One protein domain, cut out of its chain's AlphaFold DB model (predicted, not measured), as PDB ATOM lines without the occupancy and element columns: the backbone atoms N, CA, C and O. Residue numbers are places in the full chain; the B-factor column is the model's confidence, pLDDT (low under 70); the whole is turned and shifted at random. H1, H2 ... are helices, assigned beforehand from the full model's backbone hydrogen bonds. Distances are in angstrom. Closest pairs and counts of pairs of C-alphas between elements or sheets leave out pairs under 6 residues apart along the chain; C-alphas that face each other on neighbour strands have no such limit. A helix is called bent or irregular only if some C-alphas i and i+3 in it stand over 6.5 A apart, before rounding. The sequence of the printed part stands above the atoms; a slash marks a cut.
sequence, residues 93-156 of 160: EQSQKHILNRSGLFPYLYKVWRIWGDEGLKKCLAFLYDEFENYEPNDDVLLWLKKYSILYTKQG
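Overview. This is residues 93 to 156 of the 160 residues of an uncharacterized protein of Enterococcus faecium Com12 (UniProt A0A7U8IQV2). The helices form a loose, open loop round an empty middle: H1 and arm H2a make one side, the bent helix H2 folds back at residues 116 and 117 as a V, and arm H2b makes the other side. H3 is set across the open end, apart from the other helices. The printed part has 64 residues with three named helices, H1, H2 and H3 in that order, and no named strand; the class is all helix. It is loose, with a radius of gyration of the C-alphas of 15.1 A, and elongated, with spans of 42 by 24 by 20 A.

Along the chain. H1, residues 93 to 101, is 11.9 A long and begins at C-alpha 93 (-32.872, 33.475, -2.335). H2, residues 105 to 133, was assigned by its hydrogen bonds as one helix but is bent, with C-alphas 115 and 118 9.6 A apart. Its arms are H2a, residues 105 to 115, 15.7 A, and H2b, residues 118 to 133, 22.8 A. H3, residues 139 to 155, is 24.1 A long and ends at C-alpha 155 (-21.238, 33.551, 1.550). It is irregular, with C-alphas 147 and 150 7.5 A apart, and has a kink of 52 degrees near residue 148.

Arrangement. H1 is close to H2a but not clearly touching; the closest C-alphas, of Leu 100 and Phe 106, are 6.4 A apart. They run the same way at a steep tilt of 38 degrees, only just past shallow. H2b touches H2a with residues 120 to 124 alone; the closest C-alphas, of Trp 113 and Leu 121, are 5.1 A apart. The arms run opposite ways at a steep tilt of 40 degrees. H3 is apart from H1, H2a and H2b, and H1 is apart from H2b. Every O i to N i+4 pair is within hydrogen-bond range in H1, H2a and H2b, and 11 of 13 are in H3.

Size, cuts and confidence. The two C-alphas farthest apart, of Ile 115 and Lys 147, are 41.6 A apart, while those of Glu 93 and Gly 156, the first and last printed, are 12.3 A apart. Residues 96 to 102 and 126 to 156 stand free. The printed part has no cut, and the links H1 to H2 and H2 to H3 are tight. The mean pLDDT of the printed part is 93.0, and no printed residue is under 70.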
ATOM      1  N   GLU A  93     -32.503  34.428  -1.287       84.31
ATOM      2  CA  GLU A  93     -32.872  33.475  -2.335       84.31
ATOM      3  C   GLU A  93     -34.393  33.296  -2.435       84.31
ATOM      4  O   GLU A  93     -34.946  33.141  -3.527       84.31
ATOM      5  N   GLN A  94     -35.104  33.336  -1.302       81.12
ATOM      6  CA  GLN A  94     -36.565  33.236  -1.283       81.12
ATOM      7  C   GLN A  94     -37.204  34.506  -1.845       81.12
ATOM      8  O   GLN A  94     -38.111  34.415  -2.680       81.12
ATOM      9  N   SER A  95     -36.695  35.675  -1.447       86.19
ATOM     10  CA  SER A  95     -37.113  36.971  -1.988       86.19
ATOM     11  C   SER A  95     -36.835  37.058  -3.490       86.19
ATOM     12  O   SER A  95     -37.732  37.390  -4.263       86.19
ATOM     13  N   GLN A  96     -35.647  36.643  -3.938       86.06
ATOM     14  CA  GLN A  96     -35.289  36.562  -5.353       86.06
ATOM     15  C   GLN A  96     -36.254  35.650  -6.113       86.06
ATOM     16  O   GLN A  96     -36.818  36.047  -7.129       86.06
ATOM     17  N   LYS A  97     -36.522  34.440  -5.607       85.31
ATOM     18  CA  LYS A  97     -37.458  33.508  -6.249       85.31
ATOM     19  C   LYS A  97     -38.865  34.090  -6.348       85.31
ATOM     20  O   LYS A  97     -39.550  33.832  -7.340       85.31
ATOM     21  N   HIS A  98     -39.310  34.848  -5.347       87.25
ATOM     22  CA  HIS A  98     -40.585  35.554  -5.402       87.25
ATOM     23  C   HIS A  98     -40.577  36.648  -6.480       87.25
ATOM     24  O   HIS A  98     -41.487  36.677  -7.304       87.25
ATOM     25  N   ILE A  99     -39.535  37.481  -6.531       89.75
ATOM     26  CA  ILE A  99     -39.393  38.548  -7.532       89.75
ATOM     27  C   ILE A  99     -39.367  37.975  -8.958       89.75
ATOM     28  O   ILE A  99     -40.069  38.459  -9.841       89.75
ATOM     29  N   LEU A 100     -38.619  36.894  -9.184       87.38
ATOM     30  CA  LEU A 100     -38.516  36.272 -10.505       87.38
ATOM     31  C   LEU A 100     -39.830  35.616 -10.954       87.38
ATOM     32  O   LEU A 100     -40.200  35.711 -12.120       87.38
ATOM     33  N   ASN A 101     -40.544  34.944 -10.042       83.88
ATOM     34  CA  ASN A 101     -41.643  34.049 -10.427       83.88
ATOM     35  C   ASN A 101     -43.049  34.563 -10.094       83.88
ATOM     36  O   ASN A 101     -44.025  33.992 -10.577       83.88
ATOM     37  N   ARG A 102     -43.191  35.534  -9.184       81.31
ATOM     38  CA  ARG A 102     -44.480  35.838  -8.532       81.31
ATOM     39  C   ARG A 102     -44.776  37.322  -8.323       81.31
ATOM     40  O   ARG A 102     -45.937  37.634  -8.092       81.31
ATOM     41  N   SER A 103     -43.796  38.222  -8.432       90.94
ATOM     42  CA  SER A 103     -44.038  39.665  -8.251       90.94
ATOM     43  C   SER A 103     -44.599  40.365  -9.493       90.94
ATOM     44  O   SER A 103     -45.016  41.513  -9.415       90.94
ATOM     45  N   GLY A 104     -44.578  39.704 -10.656       94.62
ATOM     46  CA  GLY A 104     -44.962  40.317 -11.931       94.62
ATOM     47  C   GLY A 104     -43.867  41.171 -12.586       94.62
ATOM     48  O   GLY A 104     -44.092  41.666 -13.691       94.62
ATOM     49  N   LEU A 105     -42.675  41.278 -11.980       95.75
ATOM     50  CA  LEU A 105     -41.557  42.057 -12.525       95.75
ATOM     51  C   LEU A 105     -41.156  41.593 -13.933       95.75
ATOM     52  O   LEU A 105     -41.061  42.402 -14.846       95.75
ATOM     53  N   PHE A 106     -40.961  40.292 -14.146       95.00
ATOM     54  CA  PHE A 106     -40.513  39.775 -15.445       95.00
ATOM     55  C   PHE A 106     -41.570  39.920 -16.552       95.00
ATOM     56  O   PHE A 106     -41.217  40.372 -17.640       95.00
ATOM     57  N   PRO A 107     -42.866  39.637 -16.309       96.88
ATOM     58  CA  PRO A 107     -43.927  40.009 -17.243       96.88
ATOM     59  C   PRO A 107     -43.940  41.501 -17.601       96.88
ATOM     60  O   PRO A 107     -44.193  41.841 -18.756       96.88
ATOM     61  N   TYR A 108     -43.671  42.389 -16.642       97.75
ATOM     62  CA  TYR A 108     -43.556  43.827 -16.893       97.75
ATOM     63  C   TYR A 108     -42.347  44.157 -17.781       97.75
ATOM     64  O   TYR A 108     -42.524  44.745 -18.849       97.75
ATOM     65  N   LEU A 109     -41.149  43.694 -17.411       97.81
ATOM     66  CA  LEU A 109     -39.923  43.896 -18.191       97.81
ATOM     67  C   LEU A 109     -40.045  43.323 -19.610       97.81
ATOM     68  O   LEU A 109     -39.614  43.954 -20.573       97.81
ATOM     69  N   TYR A 110     -40.695  42.168 -19.765       97.69
ATOM     70  CA  TYR A 110     -40.946  41.573 -21.073       97.69
ATOM     71  C   TYR A 110     -41.859  42.450 -21.932       97.69
ATOM     72  O   TYR A 110     -41.576  42.642 -23.109       97.69
ATOM     73  N   LYS A 111     -42.927  43.032 -21.368       98.44
ATOM     74  CA  LYS A 111     -43.791  43.972 -22.105       98.44
ATOM     75  C   LYS A 111     -43.013  45.203 -22.565       98.44
ATOM     76  O   LYS A 111     -43.143  45.585 -23.722       98.44
ATOM     77  N   VAL A 112     -42.177  45.777 -21.696       98.62
ATOM     78  CA  VAL A 112     -41.306  46.912 -22.048       98.62
ATOM     79  C   VAL A 112     -40.388  46.540 -23.209       98.62
ATOM     80  O   VAL A 112     -40.371  47.223 -24.232       98.62
ATOM     81  N   TRP A 113     -39.680  45.418 -23.088       98.56
ATOM     82  CA  TRP A 113     -38.797  44.922 -24.139       98.56
ATOM     83  C   TRP A 113     -39.545  44.667 -25.454       98.56
ATOM     84  O   TRP A 113     -39.071  45.036 -26.525       98.56
ATOM     85  N   ARG A 114     -40.754  44.099 -25.399       98.56
ATOM     86  CA  ARG A 114     -41.564  43.841 -26.598       98.56
ATOM     87  C   ARG A 114     -41.994  45.101 -27.339       98.56
ATOM     88  O   ARG A 114     -42.218  45.006 -28.542       98.56
ATOM     89  N   ILE A 115     -42.148  46.228 -26.649       98.56
ATOM     90  CA  ILE A 115     -42.602  47.487 -27.251       98.56
ATOM     91  C   ILE A 115     -41.409  48.330 -27.726       98.56
ATOM     92  O   ILE A 115     -41.471  48.908 -28.808       98.56
ATOM     93  N   TRP A 116     -40.323  48.388 -26.946       98.31
ATOM     94  CA  TRP A 116     -39.215  49.334 -27.161       98.31
ATOM     95  C   TRP A 116     -37.831  48.684 -27.333       98.31
ATOM     96  O   TRP A 116     -36.823  49.389 -27.396       98.31
ATOM     97  N   GLY A 117     -37.760  47.355 -27.416       98.12
ATOM     98  CA  GLY A 117     -36.517  46.607 -27.598       98.12
ATOM     99  C   GLY A 117     -35.539  46.738 -26.427       98.12
ATOM    100  O   GLY A 117     -35.897  47.140 -25.316       98.12
ATOM    101  N   ASP A 118     -34.276  46.397 -26.684       98.38
ATOM    102  CA  ASP A 118     -33.224  46.359 -25.661       98.38
ATOM    103  C   ASP A 118     -32.934  47.736 -25.055       98.38
ATOM    104  O   ASP A 118     -32.713  47.850 -23.852       98.38
ATOM    105  N   GLU A 119     -32.984  48.799 -25.861       98.19
ATOM    106  CA  GLU A 119     -32.774  50.166 -25.376       98.19
ATOM    107  C   GLU A 119     -33.892  50.611 -24.425       98.19
ATOM    108  O   GLU A 119     -33.623  51.228 -23.393       98.19
ATOM    109  N   GLY A 120     -35.145  50.244 -24.714       98.31
ATOM    110  CA  GLY A 120     -36.259  50.478 -23.797       98.31
ATOM    111  C   GLY A 120     -36.120  49.696 -22.493       98.31
ATOM    112  O   GLY A 120     -36.344  50.247 -21.416       98.31
ATOM    113  N   LEU A 121     -35.688  48.434 -22.575       98.50
ATOM    114  CA  LEU A 121     -35.436  47.614 -21.393       98.50
ATOM    115  C   LEU A 121     -34.314  48.200 -20.519       98.50
ATOM    116  O   LEU A 121     -34.501  48.319 -19.311       98.50
ATOM    117  N   LYS A 122     -33.187  48.625 -21.107       98.31
ATOM    118  CA  LYS A 122     -32.086  49.279 -20.373       98.31
ATOM    119  C   LYS A 122     -32.552  50.546 -19.658       98.31
ATOM    120  O   LYS A 122     -32.252  50.715 -18.481       98.31
ATOM    121  N   LYS A 123     -33.323  51.403 -20.337       98.25
ATOM    122  CA  LYS A 123     -33.901  52.613 -19.727       98.25
ATOM    123  C   LYS A 123     -34.852  52.280 -18.582       98.25
ATOM    124  O   LYS A 123     -34.821  52.947 -17.557       98.25
ATOM    125  N   CYS A 124     -35.665  51.237 -18.730       98.00
ATOM    126  CA  CYS A 124     -36.544  50.778 -17.661       98.00
ATOM    127  C   CYS A 124     -35.765  50.241 -16.454       98.00
ATOM    128  O   CYS A 124     -36.173  50.478 -15.323       98.00
ATOM    129  N   LEU A 125     -34.663  49.519 -16.669       97.88
ATOM    130  CA  LEU A 125     -33.812  49.042 -15.576       97.88
ATOM    131  C   LEU A 125     -33.097  50.196 -14.865       97.88
ATOM    132  O   LEU A 125     -33.035  50.179 -13.640       97.88
ATOM    133  N   ALA A 126     -32.618  51.198 -15.610       98.06
ATOM    134  CA  ALA A 126     -32.060  52.421 -15.033       98.06
ATOM    135  C   ALA A 126     -33.107  53.153 -14.181       98.06
ATOM    136  O   ALA A 126     -32.857  53.418 -13.016       98.06
ATOM    137  N   PHE A 127     -34.322  53.334 -14.705       97.69
ATOM    138  CA  PHE A 127     -35.434  53.910 -13.947       97.69
ATOM    139  C   PHE A 127     -35.719  53.155 -12.635       97.69
ATOM    140  O   PHE A 127     -35.854  53.778 -11.592       97.69
ATOM    141  N   LEU A 128     -35.777  51.816 -12.651       97.12
ATOM    142  CA  LEU A 128     -35.989  51.034 -11.420       97.12
ATOM    143  C   LEU A 128     -34.850  51.203 -10.405       97.12
ATOM    144  O   LEU A 128     -35.090  51.099  -9.204       97.12
ATOM    145  N   TYR A 129     -33.622  51.412 -10.883       97.44
ATOM    146  CA  TYR A 129     -32.478  51.693 -10.025       97.44
ATOM    147  C   TYR A 129     -32.586  53.088  -9.401       97.44
ATOM    148  O   TYR A 129     -32.456  53.205  -8.187       97.44
ATOM    149  N   ASP A 130     -32.921  54.105 -10.196       97.38
ATOM    150  CA  ASP A 130     -33.129  55.476  -9.721       97.38
ATOM    151  C   ASP A 130     -34.263  55.539  -8.676       97.38
ATOM    152  O   ASP A 130     -34.143  56.190  -7.639       97.38
ATOM    153  N   GLU A 131     -35.360  54.803  -8.883       97.44
ATOM    154  CA  GLU A 131     -36.435  54.682  -7.886       97.44
ATOM    155  C   GLU A 131     -35.959  53.995  -6.595       97.44
ATOM    156  O   GLU A 131     -36.382  54.366  -5.500       97.44
ATOM    157  N   PHE A 132     -35.054  53.016  -6.694       96.00
ATOM    158  CA  PHE A 132     -34.446  52.388  -5.521       96.00
ATOM    159  C   PHE A 132     -33.509  53.339  -4.763       96.00
ATOM    160  O   PHE A 132     -33.464  53.267  -3.538       96.00
ATOM    161  N   GLU A 133     -32.804  54.256  -5.431       96.62
ATOM    162  CA  GLU A 133     -31.995  55.274  -4.737       96.62
ATOM    163  C   GLU A 133     -32.845  56.191  -3.845       96.62
ATOM    164  O   GLU A 133     -32.364  56.690  -2.829       96.62
ATOM    165  N   ASN A 134     -34.123  56.360  -4.189       95.12
ATOM    166  CA  ASN A 134     -35.092  57.123  -3.407       95.12
ATOM    167  C   ASN A 134     -35.841  56.273  -2.359       95.12
ATOM    168  O   ASN A 134     -36.693  56.793  -1.637       95.12
ATOM    169  N   TYR A 135     -35.566  54.968  -2.267       95.75
ATOM    170  CA  TYR A 135     -36.246  54.076  -1.333       95.75
ATOM    171  C   TYR A 135     -35.684  54.194   0.088       95.75
ATOM    172  O   TYR A 135     -34.517  53.896   0.350       95.75
ATOM    173  N   GLU A 136     -36.559  54.519   1.039       96.12
ATOM    174  CA  GLU A 136     -36.245  54.474   2.465       96.12
ATOM    175  C   GLU A 136     -36.633  53.110   3.070       96.12
ATOM    176  O   GLU A 136     -37.813  52.737   3.073       96.12
ATOM    177  N   PRO A 137     -35.671  52.328   3.597       94.50
ATOM    178  CA  PRO A 137     -35.968  51.039   4.203       94.50
ATOM    179  C   PRO A 137     -36.734  51.203   5.516       94.50
ATOM    180  O   PRO A 137     -36.338  51.965   6.395       94.50
ATOM    181  N   ASN A 138     -37.791  50.412   5.687       92.12
ATOM    182  CA  ASN A 138     -38.506  50.331   6.958       92.12
ATOM    183  C   ASN A 138     -37.752  49.486   8.009       92.12
ATOM    184  O   ASN A 138     -36.794  48.767   7.701       92.12
ATOM    185  N   ASP A 139     -38.236  49.522   9.254       92.75
ATOM    186  CA  ASP A 139     -37.636  48.808  10.390       92.75
ATOM    187  C   ASP A 139     -37.485  47.299  10.158       92.75
ATOM    188  O   ASP A 139     -36.500  46.698  10.593       92.75
ATOM    189  N   ASP A 140     -38.421  46.673   9.441       86.50
ATOM    190  CA  ASP A 140     -38.356  45.243   9.142       86.50
ATOM    191  C   ASP A 140     -37.149  44.917   8.245       86.50
ATOM    192  O   ASP A 140     -36.447  43.930   8.493       86.50
ATOM    193  N   VAL A 141     -36.848  45.764   7.252       90.75
ATOM    194  CA  VAL A 141     -35.649  45.624   6.407       90.75
ATOM    195  C   VAL A 141     -34.379  45.814   7.235       90.75
ATOM    196  O   VAL A 141     -33.445  45.017   7.123       90.75
ATOM    197  N   LEU A 142     -34.346  46.819   8.112       93.88
ATOM    198  CA  LEU A 142     -33.185  47.104   8.961       93.88
ATOM    199  C   LEU A 142     -32.896  45.963   9.950       93.88
ATOM    200  O   LEU A 142     -31.747  45.532  10.099       93.88
ATOM    201  N   LEU A 143     -33.933  45.418  10.590       90.25
ATOM    202  CA  LEU A 143     -33.822  44.263  11.483       90.25
ATOM    203  C   LEU A 143     -33.348  43.015  10.737       90.25
ATOM    204  O   LEU A 143     -32.506  42.267  11.248       90.25
ATOM    205  N   TRP A 144     -33.854  42.799   9.522       90.56
ATOM    206  CA  TRP A 144     -33.410  41.705   8.670       90.56
ATOM    207  C   TRP A 144     -31.920  41.838   8.330       90.56
ATOM    208  O   TRP A 144     -31.155  40.888   8.525       90.56
ATOM    209  N   LEU A 145     -31.473  43.029   7.913       92.25
ATOM    210  CA  LEU A 145     -30.070  43.305   7.590       92.25
ATOM    211  C   LEU A 145     -29.159  43.078   8.797       92.25
ATOM    212  O   LEU A 145     -28.135  42.406   8.671       92.25
ATOM    213  N   LYS A 146     -29.542  43.554   9.987       91.69
ATOM    214  CA  LYS A 146     -28.784  43.311  11.226       91.69
ATOM    215  C   LYS A 146     -28.592  41.818  11.503       91.69
ATOM    216  O   LYS A 146     -27.535  41.412  11.979       91.69
ATOM    217  N   LYS A 147     -29.604  41.001  11.206       87.94
ATOM    218  CA  LYS A 147     -29.581  39.558  11.458       87.94
ATOM    219  C   LYS A 147     -28.784  38.775  10.411       87.94
ATOM    220  O   LYS A 147     -28.099  37.825  10.776       87.94
ATOM    221  N   TYR A 148     -28.883  39.144   9.134       89.06
ATOM    222  CA  TYR A 148     -28.406  38.303   8.031       89.06
ATOM    223  C   TYR A 148     -27.252  38.892   7.207       89.06
ATOM    224  O   TYR A 148     -26.611  38.142   6.478       89.06
ATOM    225  N   SER A 149     -26.919  40.182   7.329       90.69
ATOM    226  CA  SER A 149     -25.818  40.801   6.561       90.69
ATOM    227  C   SER A 149     -24.495  40.042   6.695       90.69
ATOM    228  O   SER A 149     -23.892  39.684   5.690       90.69
ATOM    229  N   ILE A 150     -24.086  39.699   7.924       90.06
ATOM    230  CA  ILE A 150     -22.836  38.965   8.196       90.06
ATOM    231  C   ILE A 150     -22.799  37.611   7.472       90.06
ATOM    232  O   ILE A 150     -21.736  37.189   7.016       90.06
ATOM    233  N   LEU A 151     -23.943  36.926   7.371       87.00
ATOM    234  CA  LEU A 151     -24.055  35.653   6.661       87.00
ATOM    235  C   LEU A 151     -23.741  35.844   5.172       87.00
ATOM    236  O   LEU A 151     -22.847  35.183   4.646       87.00
ATOM    237  N   TYR A 152     -24.422  36.784   4.512       87.38
ATOM    238  CA  TYR A 152     -24.273  36.996   3.070       87.38
ATOM    239  C   TYR A 152     -22.940  37.637   2.687       87.38
ATOM    240  O   TYR A 152     -22.380  37.282   1.654       87.38
ATOM    241  N   THR A 153     -22.361  38.490   3.536       90.31
ATOM    242  CA  THR A 153     -21.006  39.015   3.303       90.31
ATOM    243  C   THR A 153     -19.963  37.895   3.274       90.31
ATOM    244  O   THR A 153     -19.005  37.973   2.512       90.31
ATOM    245  N   LYS A 154     -20.143  36.830   4.068       89.06
ATOM    246  CA  LYS A 154     -19.246  35.661   4.067       89.06
ATOM    247  C   LYS A 154     -19.531  34.692   2.921       89.06
ATOM    248  O   LYS A 154     -18.599  34.102   2.384       89.06
ATOM    249  N   GLN A 155     -20.803  34.496   2.582       85.44
ATOM    250  CA  GLN A 155     -21.238  33.551   1.550       85.44
ATOM    251  C   GLN A 155     -21.010  34.082   0.124       85.44
ATOM    252  O   GLN A 155     -20.850  33.289  -0.804       85.44
ATOM    253  N   GLY A 156     -20.968  35.406  -0.047       82.94
ATOM    254  CA  GLY A 156     -20.933  36.063  -1.349       82.94
ATOM    255  C   GLY A 156     -22.328  36.226  -1.955       82.94
ATOM    256  O   GLY A 156     -23.346  35.922  -1.329       82.94
TER     257      GLY A 156